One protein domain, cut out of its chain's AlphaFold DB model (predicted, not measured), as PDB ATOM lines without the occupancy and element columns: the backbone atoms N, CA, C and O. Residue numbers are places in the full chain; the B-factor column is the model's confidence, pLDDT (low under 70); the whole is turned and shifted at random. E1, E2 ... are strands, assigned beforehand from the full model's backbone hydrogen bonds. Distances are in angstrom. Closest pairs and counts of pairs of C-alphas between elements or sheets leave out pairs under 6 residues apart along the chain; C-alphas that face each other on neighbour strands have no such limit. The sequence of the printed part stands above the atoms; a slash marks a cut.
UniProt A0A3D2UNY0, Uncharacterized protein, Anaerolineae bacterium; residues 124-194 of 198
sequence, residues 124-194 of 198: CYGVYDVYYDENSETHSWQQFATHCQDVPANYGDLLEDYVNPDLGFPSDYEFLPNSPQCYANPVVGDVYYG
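What this domain is: This is residues 124 to 194 of the 198 residues of an uncharacterized protein of Anaerolineae bacterium (UniProt A0A3D2UNY0). One curled, strongly twisted sheet is folded back on itself, with the long hairpin E1 and E2 facing the shorter hairpin E3 and E4 and little E5 as the hinge. The long hairpin makes the longest axis, and residues 184 to 185 of a long loop pair with its strand E2. The printed part has 71 residues, no named helix and five strands, E1 to E5; the sheet's order is E2 E1 E5 E4 E3, mixed. The class is all strand, with 35 residues, under half, in named strands. It is compact, with a radius of gyration of the C-alphas of 12.0 A, yet elongated, spanning 40 by 24 by 16 A.

How they stand to each other: E1, residues 124 to 132, and E2, residues 139 to 149, form an antiparallel hairpin at 155 degrees, with N 125 and O 147 2.8 A apart. E5, residues 191 to 193, is parallel to E1 at 28 degrees; N 128 and O 191 are 2.8 A apart. E4, residues 170 to 175, is antiparallel to E5 at 135 degrees, with N 174 and O 192 2.8 A apart. E3, residues 158 to 163, forms an antiparallel hairpin with E4 at 145 degrees; N 159 and O 173 are 2.8 A apart. E3, E4 and E5 are a meander, each strand the antiparallel neighbour of the one before. E2 and E4 are apart.

Where its parts are: E1 begins at C-alpha 124 (-21.390, 54.949, 20.079) and is 25.3 A long; E2 is 28.9 A. E3 is 13.0 A, E4 16.4 A and E5 7.2 A, ending at C-alpha 193 (-17.300, 40.377, 27.230).

The domain as a whole: The two farthest C-alphas, of Asn 135 and Val 151, are 40.4 A apart. The printed part has no cut. The link E4 to E5, 15 residues, is long. Residues 134, 136 to 138, 182 and 194 have pLDDT under 70.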
ATOM      1  N   CYS A 124     -22.480  55.287  19.175       82.19
ATOM      2  CA  CYS A 124     -21.390  54.949  20.079       82.19
ATOM      3  C   CYS A 124     -21.901  54.221  21.324       82.19
ATOM      4  O   CYS A 124     -22.906  54.610  21.918       82.19
ATOM      5  N   TYR A 125     -21.175  53.183  21.721       84.69
ATOM      6  CA  TYR A 125     -21.548  52.230  22.756       84.69
ATOM      7  C   TYR A 125     -20.384  52.013  23.717       84.69
ATOM      8  O   TYR A 125     -19.229  51.884  23.294       84.69
ATOM      9  N   GLY A 126     -20.675  51.963  25.017       84.81
ATOM     10  CA  GLY A 126     -19.660  51.628  26.014       84.81
ATOM     11  C   GLY A 126     -19.293  50.146  25.938       84.81
ATOM     12  O   GLY A 126     -20.181  49.294  25.992       84.81
ATOM     13  N   VAL A 127     -17.994  49.841  25.849       88.44
ATOM     14  CA  VAL A 127     -17.473  48.465  25.864       88.44
ATOM     15  C   VAL A 127     -16.946  48.141  27.256       88.44
ATOM     16  O   VAL A 127     -16.047  48.814  27.771       88.44
ATOM     17  N   TYR A 128     -17.538  47.119  27.870       87.12
ATOM     18  CA  TYR A 128     -17.302  46.722  29.251       87.12
ATOM     19  C   TYR A 128     -16.580  45.383  29.344       87.12
ATOM     20  O   TYR A 128     -16.901  44.417  28.647       87.12
ATOM     21  N   ASP A 129     -15.658  45.319  30.296       86.38
ATOM     22  CA  ASP A 129     -14.953  44.103  30.682       86.38
ATOM     23  C   ASP A 129     -14.996  43.922  32.203       86.38
ATOM     24  O   ASP A 129     -15.285  44.862  32.956       86.38
ATOM     25  N   VAL A 130     -14.724  42.705  32.661       82.06
ATOM     26  CA  VAL A 130     -14.615  42.405  34.085       82.06
ATOM     27  C   VAL A 130     -13.213  42.771  34.548       82.06
ATOM     28  O   VAL A 130     -12.229  42.121  34.201       82.06
ATOM     29  N   TYR A 131     -13.128  43.795  35.389       81.12
ATOM     30  CA  TYR A 131     -11.888  44.152  36.054       81.12
ATOM     31  C   TYR A 131     -11.689  43.306  37.316       81.12
ATOM     32  O   TYR A 131     -12.576  43.223  38.179       81.12
ATOM     33  N   TYR A 132     -10.496  42.718  37.424       77.12
ATOM     34  CA  TYR A 132     -10.029  41.932  38.561       77.12
ATOM     35  C   TYR A 132      -9.113  42.796  39.427       77.12
ATOM     36  O   TYR A 132      -8.022  43.173  39.007       77.12
ATOM     37  N   ASP A 133      -9.542  43.111  40.648       72.19
ATOM     38  CA  ASP A 133      -8.652  43.730  41.626       72.19
ATOM     39  C   ASP A 133      -7.858  42.636  42.345       72.19
ATOM     40  O   ASP A 133      -8.389  41.916  43.177       72.19
ATOM     41  N   GLU A 134      -6.564  42.514  42.062       69.50
ATOM     42  CA  GLU A 134      -5.708  41.496  42.693       69.50
ATOM     43  C   GLU A 134      -5.622  41.622  44.229       69.50
ATOM     44  O   GLU A 134      -5.190  40.687  44.908       69.50
ATOM     45  N   ASN A 135      -6.035  42.763  44.795       72.00
ATOM     46  CA  ASN A 135      -6.030  43.017  46.235       72.00
ATOM     47  C   ASN A 135      -7.401  42.814  46.902       72.00
ATOM     48  O   ASN A 135      -7.500  42.950  48.127       72.00
ATOM     49  N   SER A 136      -8.453  42.490  46.141       64.94
ATOM     50  CA  SER A 136      -9.786  42.209  46.677       64.94
ATOM     51  C   SER A 136     -10.485  41.078  45.916       64.94
ATOM     52  O   SER A 136     -10.374  40.941  44.710       64.94
ATOM     53  N   GLU A 137     -11.292  40.263  46.595       64.56
ATOM     54  CA  GLU A 137     -12.114  39.238  45.917       64.56
ATOM     55  C   GLU A 137     -13.296  39.848  45.129       64.56
ATOM     56  O   GLU A 137     -14.231  39.143  44.743       64.56
ATOM     57  N   THR A 138     -13.311  41.172  44.935       68.00
ATOM     58  CA  THR A 138     -14.419  41.883  44.302       68.00
ATOM     59  C   THR A 138     -14.121  42.177  42.842       68.00
ATOM     60  O   THR A 138     -13.210  42.930  42.514       68.00
ATOM     61  N   HIS A 139     -14.951  41.614  41.969       77.06
ATOM     62  CA  HIS A 139     -14.940  41.889  40.540       77.06
ATOM     63  C   HIS A 139     -15.966  42.970  40.208       77.06
ATOM     64  O   HIS A 139     -17.042  43.046  40.814       77.06
ATOM     65  N   SER A 140     -15.653  43.799  39.217       82.06
ATOM     66  CA  SER A 140     -16.563  44.842  38.745       82.06
ATOM     67  C   SER A 140     -16.511  44.955  37.234       82.06
ATOM     68  O   SER A 140     -15.442  44.860  36.640       82.06
ATOM     69  N   TRP A 141     -17.668  45.181  36.621       82.25
ATOM     70  CA  TRP A 141     -17.719  45.604  35.231       82.25
ATOM     71  C   TRP A 141     -17.207  47.034  35.123       82.25
ATOM     72  O   TRP A 141     -17.692  47.926  35.827       82.25
ATOM     73  N   GLN A 142     -16.243  47.253  34.239       83.19
ATOM     74  CA  GLN A 142     -15.696  48.571  33.954       83.19
ATOM     75  C   GLN A 142     -15.714  48.814  32.458       83.19
ATOM     76  O   GLN A 142     -15.375  47.939  31.663       83.19
ATOM     77  N   GLN A 143     -16.122  50.021  32.084       86.06
ATOM     78  CA  GLN A 143     -15.977  50.479  30.718       86.06
ATOM     79  C   GLN A 143     -14.496  50.765  30.469       86.06
ATOM     80  O   GLN A 143     -13.917  51.603  31.159       86.06
ATOM     81  N   PHE A 144     -13.901  50.092  29.488       82.75
ATOM     82  CA  PHE A 144     -12.506  50.326  29.098       82.75
ATOM     83  C   PHE A 144     -12.393  51.050  27.750       82.75
ATOM     84  O   PHE A 144     -11.359  51.652  27.459       82.75
ATOM     85  N   ALA A 145     -13.450  51.021  26.934       83.38
ATOM     86  CA  ALA A 145     -13.472  51.670  25.630       83.38
ATOM     87  C   ALA A 145     -14.875  52.159  25.239       83.38
ATOM     88  O   ALA A 145     -15.882  51.862  25.890       83.38
ATOM     89  N   THR A 146     -14.916  52.911  24.143       86.56
ATOM     90  CA  THR A 146     -16.132  53.289  23.418       86.56
ATOM     91  C   THR A 146     -15.994  52.766  21.990       86.56
ATOM     92  O   THR A 146     -14.946  52.948  21.368       86.56
ATOM     93  N   HIS A 147     -17.025  52.098  21.478       84.62
ATOM     94  CA  HIS A 147     -17.088  51.630  20.096       84.62
ATOM     95  C   HIS A 147     -18.181  52.375  19.335       84.62
ATOM     96  O   HIS A 147     -19.314  52.419  19.802       84.62
ATOM     97  N   CYS A 148     -17.850  52.923  18.168       86.00
ATOM     98  CA  CYS A 148     -18.763  53.687  17.324       86.00
ATOM     99  C   CYS A 148     -18.977  52.981  15.977       86.00
ATOM    100  O   CYS A 148     -18.028  52.445  15.401       86.00
ATOM    101  N   GLN A 149     -20.221  52.972  15.488       80.75
ATOM    102  CA  GLN A 149     -20.616  52.326  14.230       80.75
ATOM    103  C   GLN A 149     -21.735  53.090  13.502       80.75
ATOM    104  O   GLN A 149     -22.595  53.700  14.130       80.75
ATOM    105  N   ASP A 150     -21.773  53.017  12.168       78.19
ATOM    106  CA  ASP A 150     -22.725  53.770  11.325       78.19
ATOM    107  C   ASP A 150     -24.190  53.303  11.428       78.19
ATOM    108  O   ASP A 150     -25.124  54.028  11.080       78.19
ATOM    109  N   VAL A 151     -24.406  52.057  11.850       77.25
ATOM    110  CA  VAL A 151     -25.727  51.416  11.943       77.25
ATOM    111  C   VAL A 151     -25.972  51.065  13.405       77.25
ATOM    112  O   VAL A 151     -25.046  50.569  14.038       77.25
ATOM    113  N   PRO A 152     -27.178  51.267  13.963       79.75
ATOM    114  CA  PRO A 152     -27.437  50.885  15.343       79.75
ATOM    115  C   PRO A 152     -27.265  49.374  15.533       79.75
ATOM    116  O   PRO A 152     -27.751  48.581  14.722       79.75
ATOM    117  N   ALA A 153     -26.590  48.993  16.612       81.25
ATOM    118  CA  ALA A 153     -26.431  47.604  17.009       81.25
ATOM    119  C   ALA A 153     -27.758  47.005  17.495       81.25
ATOM    120  O   ALA A 153     -28.593  47.683  18.107       81.25
ATOM    121  N   ASN A 154     -27.935  45.713  17.247       83.94
ATOM    122  CA  ASN A 154     -28.992  44.898  17.826       83.94
ATOM    123  C   ASN A 154     -28.426  44.069  18.978       83.94
ATOM    124  O   ASN A 154     -27.262  43.678  18.974       83.94
ATOM    125  N   TYR A 155     -29.271  43.741  19.956       83.56
ATOM    126  CA  TYR A 155     -28.865  42.787  20.984       83.56
ATOM    127  C   TYR A 155     -28.555  41.423  20.358       83.56
ATOM    128  O   TYR A 155     -29.387  40.879  19.623       83.56
ATOM    129  N   GLY A 156     -27.378  40.890  20.679       79.56
ATOM    130  CA  GLY A 156     -26.804  39.686  20.079       79.56
ATOM    131  C   GLY A 156     -25.800  39.942  18.950       79.56
ATOM    132  O   GLY A 156     -25.195  38.984  18.470       79.56
ATOM    133  N   ASP A 157     -25.604  41.194  18.520       88.88
ATOM    134  CA  ASP A 157     -24.504  41.540  17.613       88.88
ATOM    135  C   ASP A 157     -23.152  41.373  18.338       88.88
ATOM    136  O   ASP A 157     -23.072  41.514  19.564       88.88
ATOM    137  N   LEU A 158     -22.089  41.073  17.585       90.94
ATOM    138  CA  LEU A 158     -20.743  40.840  18.117       90.94
ATOM    139  C   LEU A 158     -19.749  41.899  17.627       90.94
ATOM    140  O   LEU A 158     -19.714  42.232  16.441       90.94
ATOM    141  N   LEU A 159     -18.897  42.369  18.536       90.69
ATOM    142  CA  LEU A 159     -17.615  42.988  18.218       90.69
ATOM    143  C   LEU A 159     -16.549  41.893  18.218       90.69
ATOM    144  O   LEU A 159     -16.031  41.526  19.273       90.69
ATOM    145  N   GLU A 160     -16.269  41.356  17.034       87.38
ATOM    146  CA  GLU A 160     -15.264  40.309  16.837       87.38
ATOM    147  C   GLU A 160     -13.841  40.868  16.969       87.38
ATOM    148  O   GLU A 160     -13.562  41.998  16.551       87.38
ATOM    149  N   ASP A 161     -12.937  40.061  17.527       85.25
ATOM    150  CA  ASP A 161     -11.507  40.373  17.656       85.25
ATOM    151  C   ASP A 161     -11.201  41.725  18.348       85.25
ATOM    152  O   ASP A 161     -10.166  42.361  18.100       85.25
ATOM    153  N   TYR A 162     -12.079  42.190  19.241       87.06
ATOM    154  CA  TYR A 162     -11.899  43.457  19.945       87.06
ATOM    155  C   TYR A 162     -10.826  43.317  21.032       87.06
ATOM    156  O   TYR A 162     -10.797  42.348  21.792       87.06
ATOM    157  N   VAL A 163      -9.914  44.288  21.115       85.06
ATOM    158  CA  VAL A 163      -8.755  44.212  22.016       85.06
ATOM    159  C   VAL A 163      -8.942  45.158  23.190       85.06
ATOM    160  O   VAL A 163      -8.898  46.379  23.025       85.06
ATOM    161  N   ASN A 164      -9.061  44.595  24.390       82.81
ATOM    162  CA  ASN A 164      -8.866  45.344  25.623       82.81
ATOM    163  C   ASN A 164      -7.359  45.612  25.826       82.81
ATOM    164  O   ASN A 164      -6.591  44.649  25.952       82.81
ATOM    165  N   PRO A 165      -6.904  46.884  25.855       77.88
ATOM    166  CA  PRO A 165      -5.488  47.222  26.015       77.88
ATOM    167  C   PRO A 165      -4.853  46.658  27.289       77.88
ATOM    168  O   PRO A 165      -3.650  46.393  27.291       77.88
ATOM    169  N   ASP A 166      -5.649  46.452  28.342       75.56
ATOM    170  CA  ASP A 166      -5.175  45.935  29.628       75.56
ATOM    171  C   ASP A 166      -4.956  44.413  29.602       75.56
ATOM    172  O   ASP A 166      -4.085  43.898  30.305       75.56
ATOM    173  N   LEU A 167      -5.707  43.686  28.765       75.31
ATOM    174  CA  LEU A 167      -5.602  42.230  28.619       75.31
ATOM    175  C   LEU A 167      -4.633  41.822  27.499       75.31
ATOM    176  O   LEU A 167      -3.952  40.802  27.600       75.31
ATOM    177  N   GLY A 168      -4.539  42.627  26.437       77.69
ATOM    178  CA  GLY A 168      -3.555  42.456  25.367       77.69
ATOM    179  C   GLY A 168      -3.812  41.287  24.406       77.69
ATOM    180  O   GLY A 168      -2.926  40.958  23.616       77.69
ATOM    181  N   PHE A 169      -4.996  40.669  24.439       80.06
ATOM    182  CA  PHE A 169      -5.435  39.657  23.474       80.06
ATOM    183  C   PHE A 169      -6.825  40.000  22.904       80.06
ATOM    184  O   PHE A 169      -7.625  40.615  23.611       80.06
ATOM    185  N   PRO A 170      -7.099  39.656  21.629       85.81
ATOM    186  CA  PRO A 170      -8.403  39.874  21.012       85.81
ATOM    187  C   PRO A 170      -9.448  38.910  21.579       85.81
ATOM    188  O   PRO A 170      -9.145  37.744  21.851       85.81
ATOM    189  N   SER A 171     -10.662  39.421  21.730       86.25
ATOM    190  CA  SER A 171     -11.808  38.748  22.329       86.25
ATOM    191  C   SER A 171     -13.098  39.212  21.661       86.25
ATOM    192  O   SER A 171     -13.192  40.358  21.225       86.25
ATOM    193  N   ASP A 172     -14.113  38.351  21.649       88.56
ATOM    194  CA  ASP A 172     -15.438  38.716  21.148       88.56
ATOM    195  C   ASP A 172     -16.281  39.340  22.271       88.56
ATOM    196  O   ASP A 172     -16.400  38.785  23.371       88.56
ATOM    197  N   TYR A 173     -16.885  40.493  21.984       90.00
ATOM    198  CA  TYR A 173     -17.813  41.173  22.888       90.00
ATOM    199  C   TYR A 173     -19.213  41.199  22.274       90.00
ATOM    200  O   TYR A 173     -19.357  41.334  21.066       90.00
ATOM    201  N   GLU A 174     -20.251  41.085  23.097       91.38
ATOM    202  CA  GLU A 174     -21.644  40.998  22.655       91.38
ATOM    203  C   GLU A 174     -22.448  42.214  23.119       91.38
ATOM    204  O   GLU A 174     -22.337  42.660  24.268       91.38
ATOM    205  N   PHE A 175     -23.300  42.724  22.231       89.25
ATOM    206  CA  PHE A 175     -24.299  43.729  22.570       89.25
ATOM    207  C   PHE A 175     -25.413  43.098  23.407       89.25
ATOM    208  O   PHE A 175     -26.203  42.294  22.905       89.25
ATOM    209  N   LEU A 176     -25.519  43.483  24.679       82.38
ATOM    210  CA  LEU A 176     -26.492  42.914  25.613       82.38
ATOM    211  C   LEU A 176     -27.266  44.014  26.344       82.38
ATOM    212  O   LEU A 176     -26.714  45.065  26.648       82.38
ATOM    213  N   PRO A 177     -28.535  43.767  26.717       77.44
ATOM    214  CA  PRO A 177     -29.328  44.745  27.463       77.44
ATOM    215  C   PRO A 177     -28.833  44.961  28.900       77.44
ATOM    216  O   PRO A 177     -29.209  45.940  29.538       77.44
ATOM    217  N   ASN A 178     -28.069  44.013  29.446       78.19
ATOM    218  CA  ASN A 178     -27.457  44.074  30.770       78.19
ATOM    219  C   ASN A 178     -26.185  43.230  30.763       78.19
ATOM    220  O   ASN A 178     -26.099  42.254  30.012       78.19
ATOM    221  N   SER A 179     -25.263  43.539  31.671       80.19
ATOM    222  CA  SER A 179     -24.062  42.733  31.849       80.19
ATOM    223  C   SER A 179     -24.397  41.264  32.141       80.19
ATOM    224  O   SER A 179     -25.323  41.001  32.928       80.19
ATOM    225  N   PRO A 180     -23.620  40.302  31.617       82.06
ATOM    226  CA  PRO A 180     -23.711  38.909  32.021       82.06
ATOM    227  C   PRO A 180     -23.680  38.740  33.548       82.06
ATOM    228  O   PRO A 180     -22.961  39.439  34.267       82.06
ATOM    229  N   GLN A 181     -24.478  37.797  34.055       72.81
ATOM    230  CA  GLN A 181     -24.513  37.441  35.478       72.81
ATOM    231  C   GLN A 181     -23.256  36.624  35.831       72.81
ATOM    232  O   GLN A 181     -23.306  35.398  35.912       72.81
ATOM    233  N   CYS A 182     -22.123  37.308  35.990       69.56
ATOM    234  CA  CYS A 182     -20.838  36.730  36.397       69.56
ATOM    235  C   CYS A 182     -20.537  37.019  37.885       69.56
ATOM    236  O   CYS A 182     -21.389  37.515  38.619       69.56
ATOM    237  N   TYR A 183     -19.303  36.757  38.341       71.38
ATOM    238  CA  TYR A 183     -18.811  37.066  39.700       71.38
ATOM    239  C   TYR A 183     -18.698  38.576  40.026       71.38
ATOM    240  O   TYR A 183     -18.076  38.940  41.026       71.38
ATOM    241  N   ALA A 184     -19.273  39.449  39.195       73.50
ATOM    242  CA  ALA A 184     -19.292  40.901  39.339       73.50
ATOM    243  C   ALA A 184     -20.738  41.399  39.463       73.50
ATOM    244  O   ALA A 184     -21.658  40.828  38.875       73.50
ATOM    245  N   ASN A 185     -20.944  42.484  40.215       74.88
ATOM    246  CA  ASN A 185     -22.271  43.089  40.339       74.88
ATOM    247  C   ASN A 185     -22.786  43.549  38.968       74.88
ATOM    248  O   ASN A 185     -22.026  44.203  38.253       74.88
ATOM    249  N   PRO A 186     -24.054  43.274  38.617       73.50
ATOM    250  CA  PRO A 186     -24.582  43.648  37.316       73.50
ATOM    251  C   PRO A 186     -24.543  45.158  37.085       73.50
ATOM    252  O   PRO A 186     -24.878  45.934  37.985       73.50
ATOM    253  N   VAL A 187     -24.194  45.561  35.866       72.44
ATOM    254  CA  VAL A 187     -24.265  46.955  35.414       72.44
ATOM    255  C   VAL A 187     -25.154  47.075  34.181       72.44
ATOM    256  O   VAL A 187     -25.425  46.094  33.483       72.44
ATOM    257  N   VAL A 188     -25.625  48.299  33.953       74.06
ATOM    258  CA  VAL A 188     -26.306  48.704  32.721       74.06
ATOM    259  C   VAL A 188     -25.281  49.417  31.842       74.06
ATOM    260  O   VAL A 188     -24.480  50.204  32.341       74.06
ATOM    261  N   GLY A 189     -25.322  49.121  30.552       70.50
ATOM    262  CA  GLY A 189     -24.296  49.405  29.551       70.50
ATOM    263  C   GLY A 189     -24.617  48.604  28.287       70.50
ATOM    264  O   GLY A 189     -25.599  47.854  28.288       70.50
ATOM    265  N   ASP A 190     -23.800  48.740  27.248       78.88
ATOM    266  CA  ASP A 190     -24.213  48.366  25.890       78.88
ATOM    267  C   ASP A 190     -23.529  47.103  25.351       78.88
ATOM    268  O   ASP A 190     -24.189  46.264  24.737       78.88
ATOM    269  N   VAL A 191     -22.220  46.952  25.587       86.25
ATOM    270  CA  VAL A 191     -21.394  45.865  25.036       86.25
ATOM    271  C   VAL A 191     -20.557  45.223  26.134       86.25
ATOM    272  O   VAL A 191     -19.896  45.928  26.895       86.25
ATOM    273  N   TYR A 192     -20.539  43.892  26.201       83.62
ATOM    274  CA  TYR A 192     -19.874  43.150  27.275       83.62
ATOM    275  C   TYR A 192     -19.058  41.985  26.748       83.62
ATOM    276  O   TYR A 192     -19.422  41.357  25.758       83.62
ATOM    277  N   TYR A 193     -17.998  41.632  27.470       81.38
ATOM    278  CA  TYR A 193     -17.300  40.377  27.230       81.38
ATOM    279  C   TYR A 193     -18.263  39.193  27.452       81.38
ATOM    280  O   TYR A 193     -18.816  39.022  28.543       81.38
ATOM    281  N   GLY A 194     -18.511  38.411  26.393       63.69
ATOM    282  CA  GLY A 194     -19.634  37.460  26.319       63.69
ATOM    283  C   GLY A 194     -19.453  36.164  27.119       63.69
ATOM    284  O   GLY A 194     -20.393  35.384  27.275       63.69
TER     285      GLY A 194